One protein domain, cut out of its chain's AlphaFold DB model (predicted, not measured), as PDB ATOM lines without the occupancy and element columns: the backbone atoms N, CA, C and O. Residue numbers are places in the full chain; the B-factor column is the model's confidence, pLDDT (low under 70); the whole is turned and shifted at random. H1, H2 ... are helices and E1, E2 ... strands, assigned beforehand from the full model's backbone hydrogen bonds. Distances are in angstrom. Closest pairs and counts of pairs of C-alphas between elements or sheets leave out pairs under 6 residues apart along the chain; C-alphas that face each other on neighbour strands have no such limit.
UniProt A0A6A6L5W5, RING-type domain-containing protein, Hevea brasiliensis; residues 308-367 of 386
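AT A GLANCE: This is residues 308 to 367 of the 386 residues of the protein "RING-type domain-containing protein" of Hevea brasiliensis (UniProt A0A6A6L5W5). Picture a hairpin of two short strands, E1 and E2, with two short helices toward one end and a large loop at the other: H1 leads straight into E1, while H2 packs over E2 with its residues 358 to 362 and meets H1 nearly at a right angle. The loop between the strands reaches out to Asp 326 at the far end of the long axis and folds back before E2, and the first and last printed residues lie together at the helices' end. The printed part has 60 residues, with two named helices and two named strands in the order H1, E1, E2, H2; the sheet order is E1 - E2, antiparallel. The class is mixed, helices and strands, with under half of the residues in named elements. It is compact, with a radius of gyration of the C-alphas of 11.2 A, yet elongated in outline, spanning 32 by 18 by 18 A.

IN THESE COORDINATES: Start at C-alpha 311, at (-46.290, -9.175, 26.676), where H1 begins; it holds residues 311 to 317 and is 10.0 A long. E1 follows at once, residues 318 to 322, 12.9 A long. Pass through residues 323 to 344, which hold no named element, to C-alpha 345 at (-37.779, 3.735, 20.521). There E2 begins, residues 345 to 349, 12.8 A long. H2, residues 358 to 365, is 10.5 A long and ends at C-alpha 365, at (-48.655, -8.264, 18.471).

HOW THE PARTS SIT: Look first at the hairpin of E1 and E2, antiparallel at 148 degrees between their directions. The C-alphas of 320 and 347 face each other at 4.5 A. Across the pair, N 319 and O 348 are within hydrogen-bond range at 2.8 A, as are N 346 and O 321 at 2.8 A. From E2 go on to H2: the closest C-alphas of the two, those of Gly 347 and Val 358, are 4.6 A from each other, with 4 pairs of C-alphas within 8 A. H1 and H2 touch, with the C-alphas of Ile 314 and Glu 362 closest at 6.4 A, and their lines are about perpendicular at 78 degrees. In H1 and H2 every O i to N i+4 pair is within hydrogen-bond range.

THE WHOLE: The two C-alphas farthest apart are those of Gly 308 and Asp 326, at 33.5 A, while those of Gly 308 and Met 367 are 4.1 A apart. The printed part has no cut. The link from E1 to E2, 22 residues, is long; that from E2 to H2, 8 residues, is short, and that from H1 to E1 is tight. The mean pLDDT of the printed part is 83.2; look for values under 70 at residues 324 to 331 and residue 343.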
ATOM      1  N   GLY A 308     -52.914 -13.244  19.211       86.56
ATOM      2  CA  GLY A 308     -51.962 -12.369  19.889       86.56
ATOM      3  C   GLY A 308     -51.020 -13.092  20.850       86.56
ATOM      4  O   GLY A 308     -51.337 -14.157  21.376       86.56
ATOM      5  N   LEU A 309     -49.861 -12.482  21.080       86.62
ATOM      6  CA  LEU A 309     -48.821 -12.951  21.994       86.62
ATOM      7  C   LEU A 309     -48.971 -12.310  23.381       86.62
ATOM      8  O   LEU A 309     -49.527 -11.220  23.524       86.62
ATOM      9  N   SER A 310     -48.432 -12.963  24.415       88.31
ATOM     10  CA  SER A 310     -48.306 -12.343  25.741       88.31
ATOM     11  C   SER A 310     -47.170 -11.311  25.754       88.31
ATOM     12  O   SER A 310     -46.172 -11.481  25.058       88.31
ATOM     13  N   SER A 311     -47.284 -10.266  26.582       85.81
ATOM     14  CA  SER A 311     -46.290  -9.175  26.676       85.81
ATOM     15  C   SER A 311     -44.842  -9.661  26.882       85.81
ATOM     16  O   SER A 311     -43.926  -9.085  26.307       85.81
ATOM     17  N   LYS A 312     -44.633 -10.769  27.610       85.62
ATOM     18  CA  LYS A 312     -43.303 -11.382  27.800       85.62
ATOM     19  C   LYS A 312     -42.707 -11.920  26.495       85.62
ATOM     20  O   LYS A 312     -41.542 -11.697  26.207       85.62
ATOM     21  N   VAL A 313     -43.523 -12.604  25.695       87.94
ATOM     22  CA  VAL A 313     -43.099 -13.168  24.405       87.94
ATOM     23  C   VAL A 313     -42.900 -12.054  23.371       87.94
ATOM     24  O   VAL A 313     -42.018 -12.147  22.524       87.94
ATOM     25  N   ILE A 314     -43.677 -10.969  23.456       89.25
ATOM     26  CA  ILE A 314     -43.547  -9.808  22.567       89.25
ATOM     27  C   ILE A 314     -42.147  -9.182  22.665       89.25
ATOM     28  O   ILE A 314     -41.506  -9.016  21.628       89.25
ATOM     29  N   SER A 315     -41.633  -8.901  23.868       85.94
ATOM     30  CA  SER A 315     -40.289  -8.318  24.025       85.94
ATOM     31  C   SER A 315     -39.158  -9.289  23.645       85.94
ATOM     32  O   SER A 315     -38.136  -8.869  23.102       85.94
ATOM     33  N   GLU A 316     -39.353 -10.603  23.803       86.75
ATOM     34  CA  GLU A 316     -38.429 -11.618  23.269       86.75
ATOM     35  C   GLU A 316     -38.371 -11.634  21.726       86.75
ATOM     36  O   GLU A 316     -37.326 -11.949  21.152       86.75
ATOM     37  N   CYS A 317     -39.456 -11.248  21.043       86.06
ATOM     38  CA  CYS A 317     -39.555 -11.199  19.576       86.06
ATOM     39  C   CYS A 317     -39.081  -9.872  18.953       86.06
ATOM     40  O   CYS A 317     -38.918  -9.783  17.729       86.06
ATOM     41  N   LEU A 318     -38.859  -8.842  19.772       89.19
ATOM     42  CA  LEU A 318     -38.456  -7.500  19.351       89.19
ATOM     43  C   LEU A 318     -36.994  -7.212  19.711       89.19
ATOM     44  O   LEU A 318     -36.412  -7.816  20.613       89.19
ATOM     45  N   MET A 319     -36.372  -6.298  18.979       86.25
ATOM     46  CA  MET A 319     -35.091  -5.693  19.323       86.25
ATOM     47  C   MET A 319     -35.299  -4.184  19.400       86.25
ATOM     48  O   MET A 319     -35.551  -3.537  18.388       86.25
ATOM     49  N   GLU A 320     -35.235  -3.649  20.612       87.25
ATOM     50  CA  GLU A 320     -35.415  -2.225  20.886       87.25
ATOM     51  C   GLU A 320     -34.128  -1.466  20.546       87.25
ATOM     52  O   GLU A 320     -33.039  -1.798  21.021       87.25
ATOM     53  N   THR A 321     -34.244  -0.449  19.694       81.81
ATOM     54  CA  THR A 321     -33.150   0.440  19.295       81.81
ATOM     55  C   THR A 321     -33.640   1.885  19.286       81.81
ATOM     56  O   THR A 321     -34.787   2.149  18.944       81.81
ATOM     57  N   ILE A 322     -32.795   2.844  19.663       80.81
ATOM     58  CA  ILE A 322     -33.149   4.269  19.581       80.81
ATOM     59  C   ILE A 322     -32.901   4.741  18.146       80.81
ATOM     60  O   ILE A 322     -31.816   4.510  17.604       80.81
ATOM     61  N   PHE A 323     -33.874   5.415  17.526       74.25
ATOM     62  CA  PHE A 323     -33.685   5.961  16.184       74.25
ATOM     63  C   PHE A 323     -32.708   7.146  16.194       74.25
ATOM     64  O   PHE A 323     -33.033   8.237  16.669       74.25
ATOM     65  N   THR A 324     -31.512   6.960  15.630       65.50
ATOM     66  CA  THR A 324     -30.593   8.067  15.335       65.50
ATOM     67  C   THR A 324     -30.878   8.650  13.952       65.50
ATOM     68  O   THR A 324     -31.058   7.926  12.972       65.50
ATOM     69  N   SER A 325     -30.866   9.983  13.859       60.25
ATOM     70  CA  SER A 325     -31.189  10.745  12.640       60.25
ATOM     71  C   SER A 325     -30.169  10.595  11.493       60.25
ATOM     72  O   SER A 325     -30.289  11.284  10.483       60.25
ATOM     73  N   ASP A 326     -29.172   9.718  11.640       59.09
ATOM     74  CA  ASP A 326     -28.189   9.375  10.605       59.09
ATOM     75  C   ASP A 326     -28.721   8.324   9.604       59.09
ATOM     76  O   ASP A 326     -28.094   8.072   8.574       59.09
ATOM     77  N   LYS A 327     -29.870   7.687   9.897       57.22
ATOM     78  CA  LYS A 327     -30.580   6.799   8.959       57.22
ATOM     79  C   LYS A 327     -31.305   7.618   7.873       57.22
ATOM     80  O   LYS A 327     -31.800   8.712   8.128       57.22
ATOM     81  N   ASN A 328     -31.388   7.064   6.660       51.88
ATOM     82  CA  ASN A 328     -31.975   7.708   5.478       51.88
ATOM     83  C   ASN A 328     -33.443   8.149   5.716       51.88
ATOM     84  O   ASN A 328     -34.268   7.291   6.038       51.88
ATOM     85  N   PRO A 329     -33.811   9.436   5.534       52.91
ATOM     86  CA  PRO A 329     -35.147   9.931   5.885       52.91
ATOM     87  C   PRO A 329     -36.282   9.326   5.046       52.91
ATOM     88  O   PRO A 329     -37.413   9.259   5.516       52.91
ATOM     89  N   GLU A 330     -36.001   8.847   3.831       52.41
ATOM     90  CA  GLU A 330     -37.022   8.295   2.923       52.41
ATOM     91  C   GLU A 330     -37.587   6.931   3.381       52.41
ATOM     92  O   GLU A 330     -38.635   6.509   2.899       52.41
ATOM     93  N   GLU A 331     -36.943   6.268   4.350       58.66
ATOM     94  CA  GLU A 331     -37.394   4.999   4.954       58.66
ATOM     95  C   GLU A 331     -37.808   5.165   6.436       58.66
ATOM     96  O   GLU A 331     -38.180   4.202   7.107       58.66
ATOM     97  N   ALA A 332     -37.765   6.390   6.973       72.50
ATOM     98  CA  ALA A 332     -37.805   6.672   8.409       72.50
ATOM     99  C   ALA A 332     -39.221   6.849   9.008       72.50
ATOM    100  O   ALA A 332     -39.431   7.745   9.827       72.50
ATOM    101  N   SER A 333     -40.195   6.007   8.636       86.69
ATOM    102  CA  SER A 333     -41.565   6.073   9.185       86.69
ATOM    103  C   SER A 333     -42.143   4.722   9.623       86.69
ATOM    104  O   SER A 333     -41.807   3.664   9.090       86.69
ATOM    105  N   CYS A 334     -43.028   4.757  10.622       90.50
ATOM    106  CA  CYS A 334     -43.665   3.574  11.196       90.50
ATOM    107  C   CYS A 334     -44.926   3.182  10.417       90.50
ATOM    108  O   CYS A 334     -45.941   3.874  10.472       90.50
ATOM    109  N   ALA A 335     -44.926   2.005   9.786       90.06
ATOM    110  CA  ALA A 335     -46.049   1.514   8.975       90.06
ATOM    111  C   ALA A 335     -47.357   1.196   9.750       90.06
ATOM    112  O   ALA A 335     -48.313   0.709   9.149       90.06
ATOM    113  N   ILE A 336     -47.418   1.447  11.067       90.69
ATOM    114  CA  ILE A 336     -48.625   1.268  11.900       90.69
ATOM    115  C   ILE A 336     -49.324   2.609  12.193       90.69
ATOM    116  O   ILE A 336     -50.547   2.676  12.084       90.69
ATOM    117  N   CYS A 337     -48.587   3.671  12.545       91.38
ATOM    118  CA  CYS A 337     -49.158   5.010  12.777       91.38
ATOM    119  C   CYS A 337     -48.966   5.989  11.604       91.38
ATOM    120  O   CYS A 337     -49.652   7.005  11.557       91.38
ATOM    121  N   LEU A 338     -48.100   5.654  10.639       89.50
ATOM    122  CA  LEU A 338     -47.707   6.476   9.485       89.50
ATOM    123  C   LEU A 338     -46.949   7.768   9.856       89.50
ATOM    124  O   LEU A 338     -46.905   8.715   9.073       89.50
ATOM    125  N   GLU A 339     -46.327   7.793  11.035       88.00
ATOM    126  CA  GLU A 339     -45.519   8.908  11.540       88.00
ATOM    127  C   GLU A 339     -44.014   8.612  11.420       88.00
ATOM    128  O   GLU A 339     -43.589   7.454  11.449       88.00
ATOM    129  N   GLU A 340     -43.209   9.666  11.278       86.50
ATOM    130  CA  GLU A 340     -41.741   9.602  11.214       86.50
ATOM    131  C   GLU A 340     -41.129   9.323  12.600       86.50
ATOM    132  O   GLU A 340     -41.624   9.848  13.598       86.50
ATOM    133  N   TYR A 341     -40.012   8.590  12.655       84.25
ATOM    134  CA  TYR A 341     -39.270   8.318  13.896       84.25
ATOM    135  C   TYR A 341     -38.540   9.575  14.418       84.25
ATOM    136  O   TYR A 341     -37.613  10.075  13.776       84.25
ATOM    137  N   LYS A 342     -38.905  10.090  15.600       75.69
ATOM    138  CA  LYS A 342     -38.454  11.389  16.149       75.69
ATOM    139  C   LYS A 342     -37.636  11.231  17.432       75.69
ATOM    140  O   LYS A 342     -37.967  11.772  18.479       75.69
ATOM    141  N   MET A 343     -36.506  10.528  17.301       69.38
ATOM    142  CA  MET A 343     -35.670  10.030  18.413       69.38
ATOM    143  C   MET A 343     -36.371   8.971  19.285       69.38
ATOM    144  O   MET A 343     -35.924   8.686  20.394       69.38
ATOM    145  N   ASP A 344     -37.450   8.380  18.771       77.50
ATOM    146  CA  ASP A 344     -38.253   7.369  19.454       77.50
ATOM    147  C   ASP A 344     -37.568   5.994  19.535       77.50
ATOM    148  O   ASP A 344     -36.608   5.677  18.819       77.50
ATOM    149  N   GLU A 345     -38.125   5.148  20.399       83.94
ATOM    150  CA  GLU A 345     -37.779   3.735  20.521       83.94
ATOM    151  C   GLU A 345     -38.400   2.932  19.365       83.94
ATOM    152  O   GLU A 345     -39.625   2.852  19.194       83.94
ATOM    153  N   VAL A 346     -37.531   2.309  18.569       88.69
ATOM    154  CA  VAL A 346     -37.862   1.476  17.412       88.69
ATOM    155  C   VAL A 346     -37.669   0.007  17.769       88.69
ATOM    156  O   VAL A 346     -36.557  -0.446  18.034       88.69
ATOM    157  N   GLY A 347     -38.767  -0.747  17.752       87.44
ATOM    158  CA  GLY A 347     -38.783  -2.196  17.896       87.44
ATOM    159  C   GLY A 347     -38.637  -2.876  16.538       87.44
ATOM    160  O   GLY A 347     -39.624  -3.050  15.819       87.44
ATOM    161  N   THR A 348     -37.422  -3.305  16.202       88.56
ATOM    162  CA  THR A 348     -37.150  -4.154  15.034       88.56
ATOM    163  C   THR A 348     -37.647  -5.577  15.308       88.56
ATOM    164  O   THR A 348     -37.261  -6.199  16.300       88.56
ATOM    165  N   MET A 349     -38.479  -6.146  14.433       89.94
ATOM    166  CA  MET A 349     -38.969  -7.521  14.606       89.94
ATOM    167  C   MET A 349     -37.906  -8.558  14.209       89.94
ATOM    168  O   MET A 349     -37.560  -8.673  13.031       89.94
ATOM    169  N   ARG A 350     -37.444  -9.380  15.163       88.69
ATOM    170  CA  ARG A 350     -36.294 -10.295  14.980       88.69
ATOM    171  C   ARG A 350     -36.445 -11.266  13.805       88.69
ATOM    172  O   ARG A 350     -35.480 -11.502  13.088       88.69
ATOM    173  N   ASN A 351     -37.653 -11.779  13.569       86.75
ATOM    174  CA  ASN A 351     -37.909 -12.785  12.530       86.75
ATOM    175  C   ASN A 351     -37.913 -12.232  11.095       86.75
ATOM    176  O   ASN A 351     -37.927 -13.017  10.149       86.75
ATOM    177  N   CYS A 352     -37.974 -10.909  10.904       89.88
ATOM    178  CA  CYS A 352     -38.128 -10.332   9.565       89.88
ATOM    179  C   CYS A 352     -37.483  -8.955   9.338       89.88
ATOM    180  O   CYS A 352     -37.626  -8.428   8.239       89.88
ATOM    181  N   GLY A 353     -36.816  -8.360  10.331       87.50
ATOM    182  CA  GLY A 353     -36.050  -7.117  10.180       87.50
ATOM    183  C   GLY A 353     -36.867  -5.850   9.904       87.50
ATOM    184  O   GLY A 353     -36.295  -4.866   9.452       87.50
ATOM    185  N   HIS A 354     -38.184  -5.861  10.136       90.31
ATOM    186  CA  HIS A 354     -39.034  -4.683   9.927       90.31
ATOM    187  C   HIS A 354     -39.092  -3.812  11.191       90.31
ATOM    188  O   HIS A 354     -39.339  -4.336  12.282       90.31
ATOM    189  N   ASP A 355     -38.901  -2.504  11.011       91.12
ATOM    190  CA  ASP A 355     -38.875  -1.473  12.056       91.12
ATOM    191  C   ASP A 355     -40.272  -0.862  12.294       91.12
ATOM    192  O   ASP A 355     -41.033  -0.627  11.352       91.12
ATOM    193  N   TYR A 356     -40.592  -0.589  13.564       91.94
ATOM    194  CA  TYR A 356     -41.826   0.057  14.035       91.94
ATOM    195  C   TYR A 356     -41.559   0.800  15.355       91.94
ATOM    196  O   TYR A 356     -40.652   0.418  16.084       91.94
ATOM    197  N   HIS A 357     -42.393   1.768  15.753       92.69
ATOM    198  CA  HIS A 357     -42.399   2.247  17.148       92.69
ATOM    199  C   HIS A 357     -42.732   1.091  18.105       92.69
ATOM    200  O   HIS A 357     -43.709   0.379  17.847       92.69
ATOM    201  N   VAL A 358     -41.999   0.935  19.218       91.31
ATOM    202  CA  VAL A 358     -42.202  -0.165  20.195       91.31
ATOM    203  C   VAL A 358     -43.674  -0.276  20.609       91.31
ATOM    204  O   VAL A 358     -44.324  -1.279  20.313       91.31
ATOM    205  N   ALA A 359     -44.259   0.804  21.136       90.88
ATOM    206  CA  ALA A 359     -45.660   0.838  21.566       90.88
ATOM    207  C   ALA A 359     -46.682   0.533  20.443       90.88
ATOM    208  O   ALA A 359     -47.796   0.077  20.715       90.88
ATOM    209  N   CYS A 360     -46.329   0.764  19.172       93.06
ATOM    210  CA  CYS A 360     -47.180   0.398  18.038       93.06
ATOM    211  C   CYS A 360     -47.131  -1.109  17.758       93.06
ATOM    212  O   CYS A 360     -48.185  -1.733  17.592       93.06
ATOM    213  N   ILE A 361     -45.932  -1.700  17.713       92.31
ATOM    214  CA  ILE A 361     -45.776  -3.124  17.400       92.31
ATOM    215  C   ILE A 361     -46.165  -4.025  18.575       92.31
ATOM    216  O   ILE A 361     -46.804  -5.047  18.341       92.31
ATOM    217  N   GLU A 362     -45.930  -3.620  19.828       92.00
ATOM    218  CA  GLU A 362     -46.468  -4.320  21.004       92.00
ATOM    219  C   GLU A 362     -47.996  -4.421  20.949       92.00
ATOM    220  O   GLU A 362     -48.573  -5.509  21.044       92.00
ATOM    221  N   LYS A 363     -48.670  -3.284  20.725       92.50
ATOM    222  CA  LYS A 363     -50.131  -3.224  20.625       92.50
ATOM    223  C   LYS A 363     -50.649  -4.107  19.490       92.50
ATOM    224  O   LYS A 363     -51.648  -4.800  19.673       92.50
ATOM    225  N   TRP A 364     -49.970  -4.128  18.344       92.81
ATOM    226  CA  TRP A 364     -50.322  -5.011  17.232       92.81
ATOM    227  C   TRP A 364     -50.137  -6.498  17.579       92.81
ATOM    228  O   TRP A 364     -51.071  -7.288  17.415       92.81
ATOM    229  N   LEU A 365     -48.974  -6.878  18.120       91.62
ATOM    230  CA  LEU A 365     -48.655  -8.264  18.471       91.62
ATOM    231  C   LEU A 365     -49.519  -8.810  19.616       91.62
ATOM    232  O   LEU A 365     -49.800 -10.006  19.631       91.62
ATOM    233  N   SER A 366     -50.043  -7.950  20.498       90.44
ATOM    234  CA  SER A 366     -51.048  -8.331  21.508       90.44
ATOM    235  C   SER A 366     -52.381  -8.815  20.906       90.44
ATOM    236  O   SER A 366     -53.159  -9.498  21.569       90.44
ATOM    237  N   MET A 367     -52.645  -8.493  19.633       88.31
ATOM    238  CA  MET A 367     -53.845  -8.912  18.902       88.31
ATOM    239  C   MET A 367     -53.562 -10.014  17.874       88.31
ATOM    240  O   MET A 367     -54.412 -10.889  17.681       88.31
TER     241      MET A 367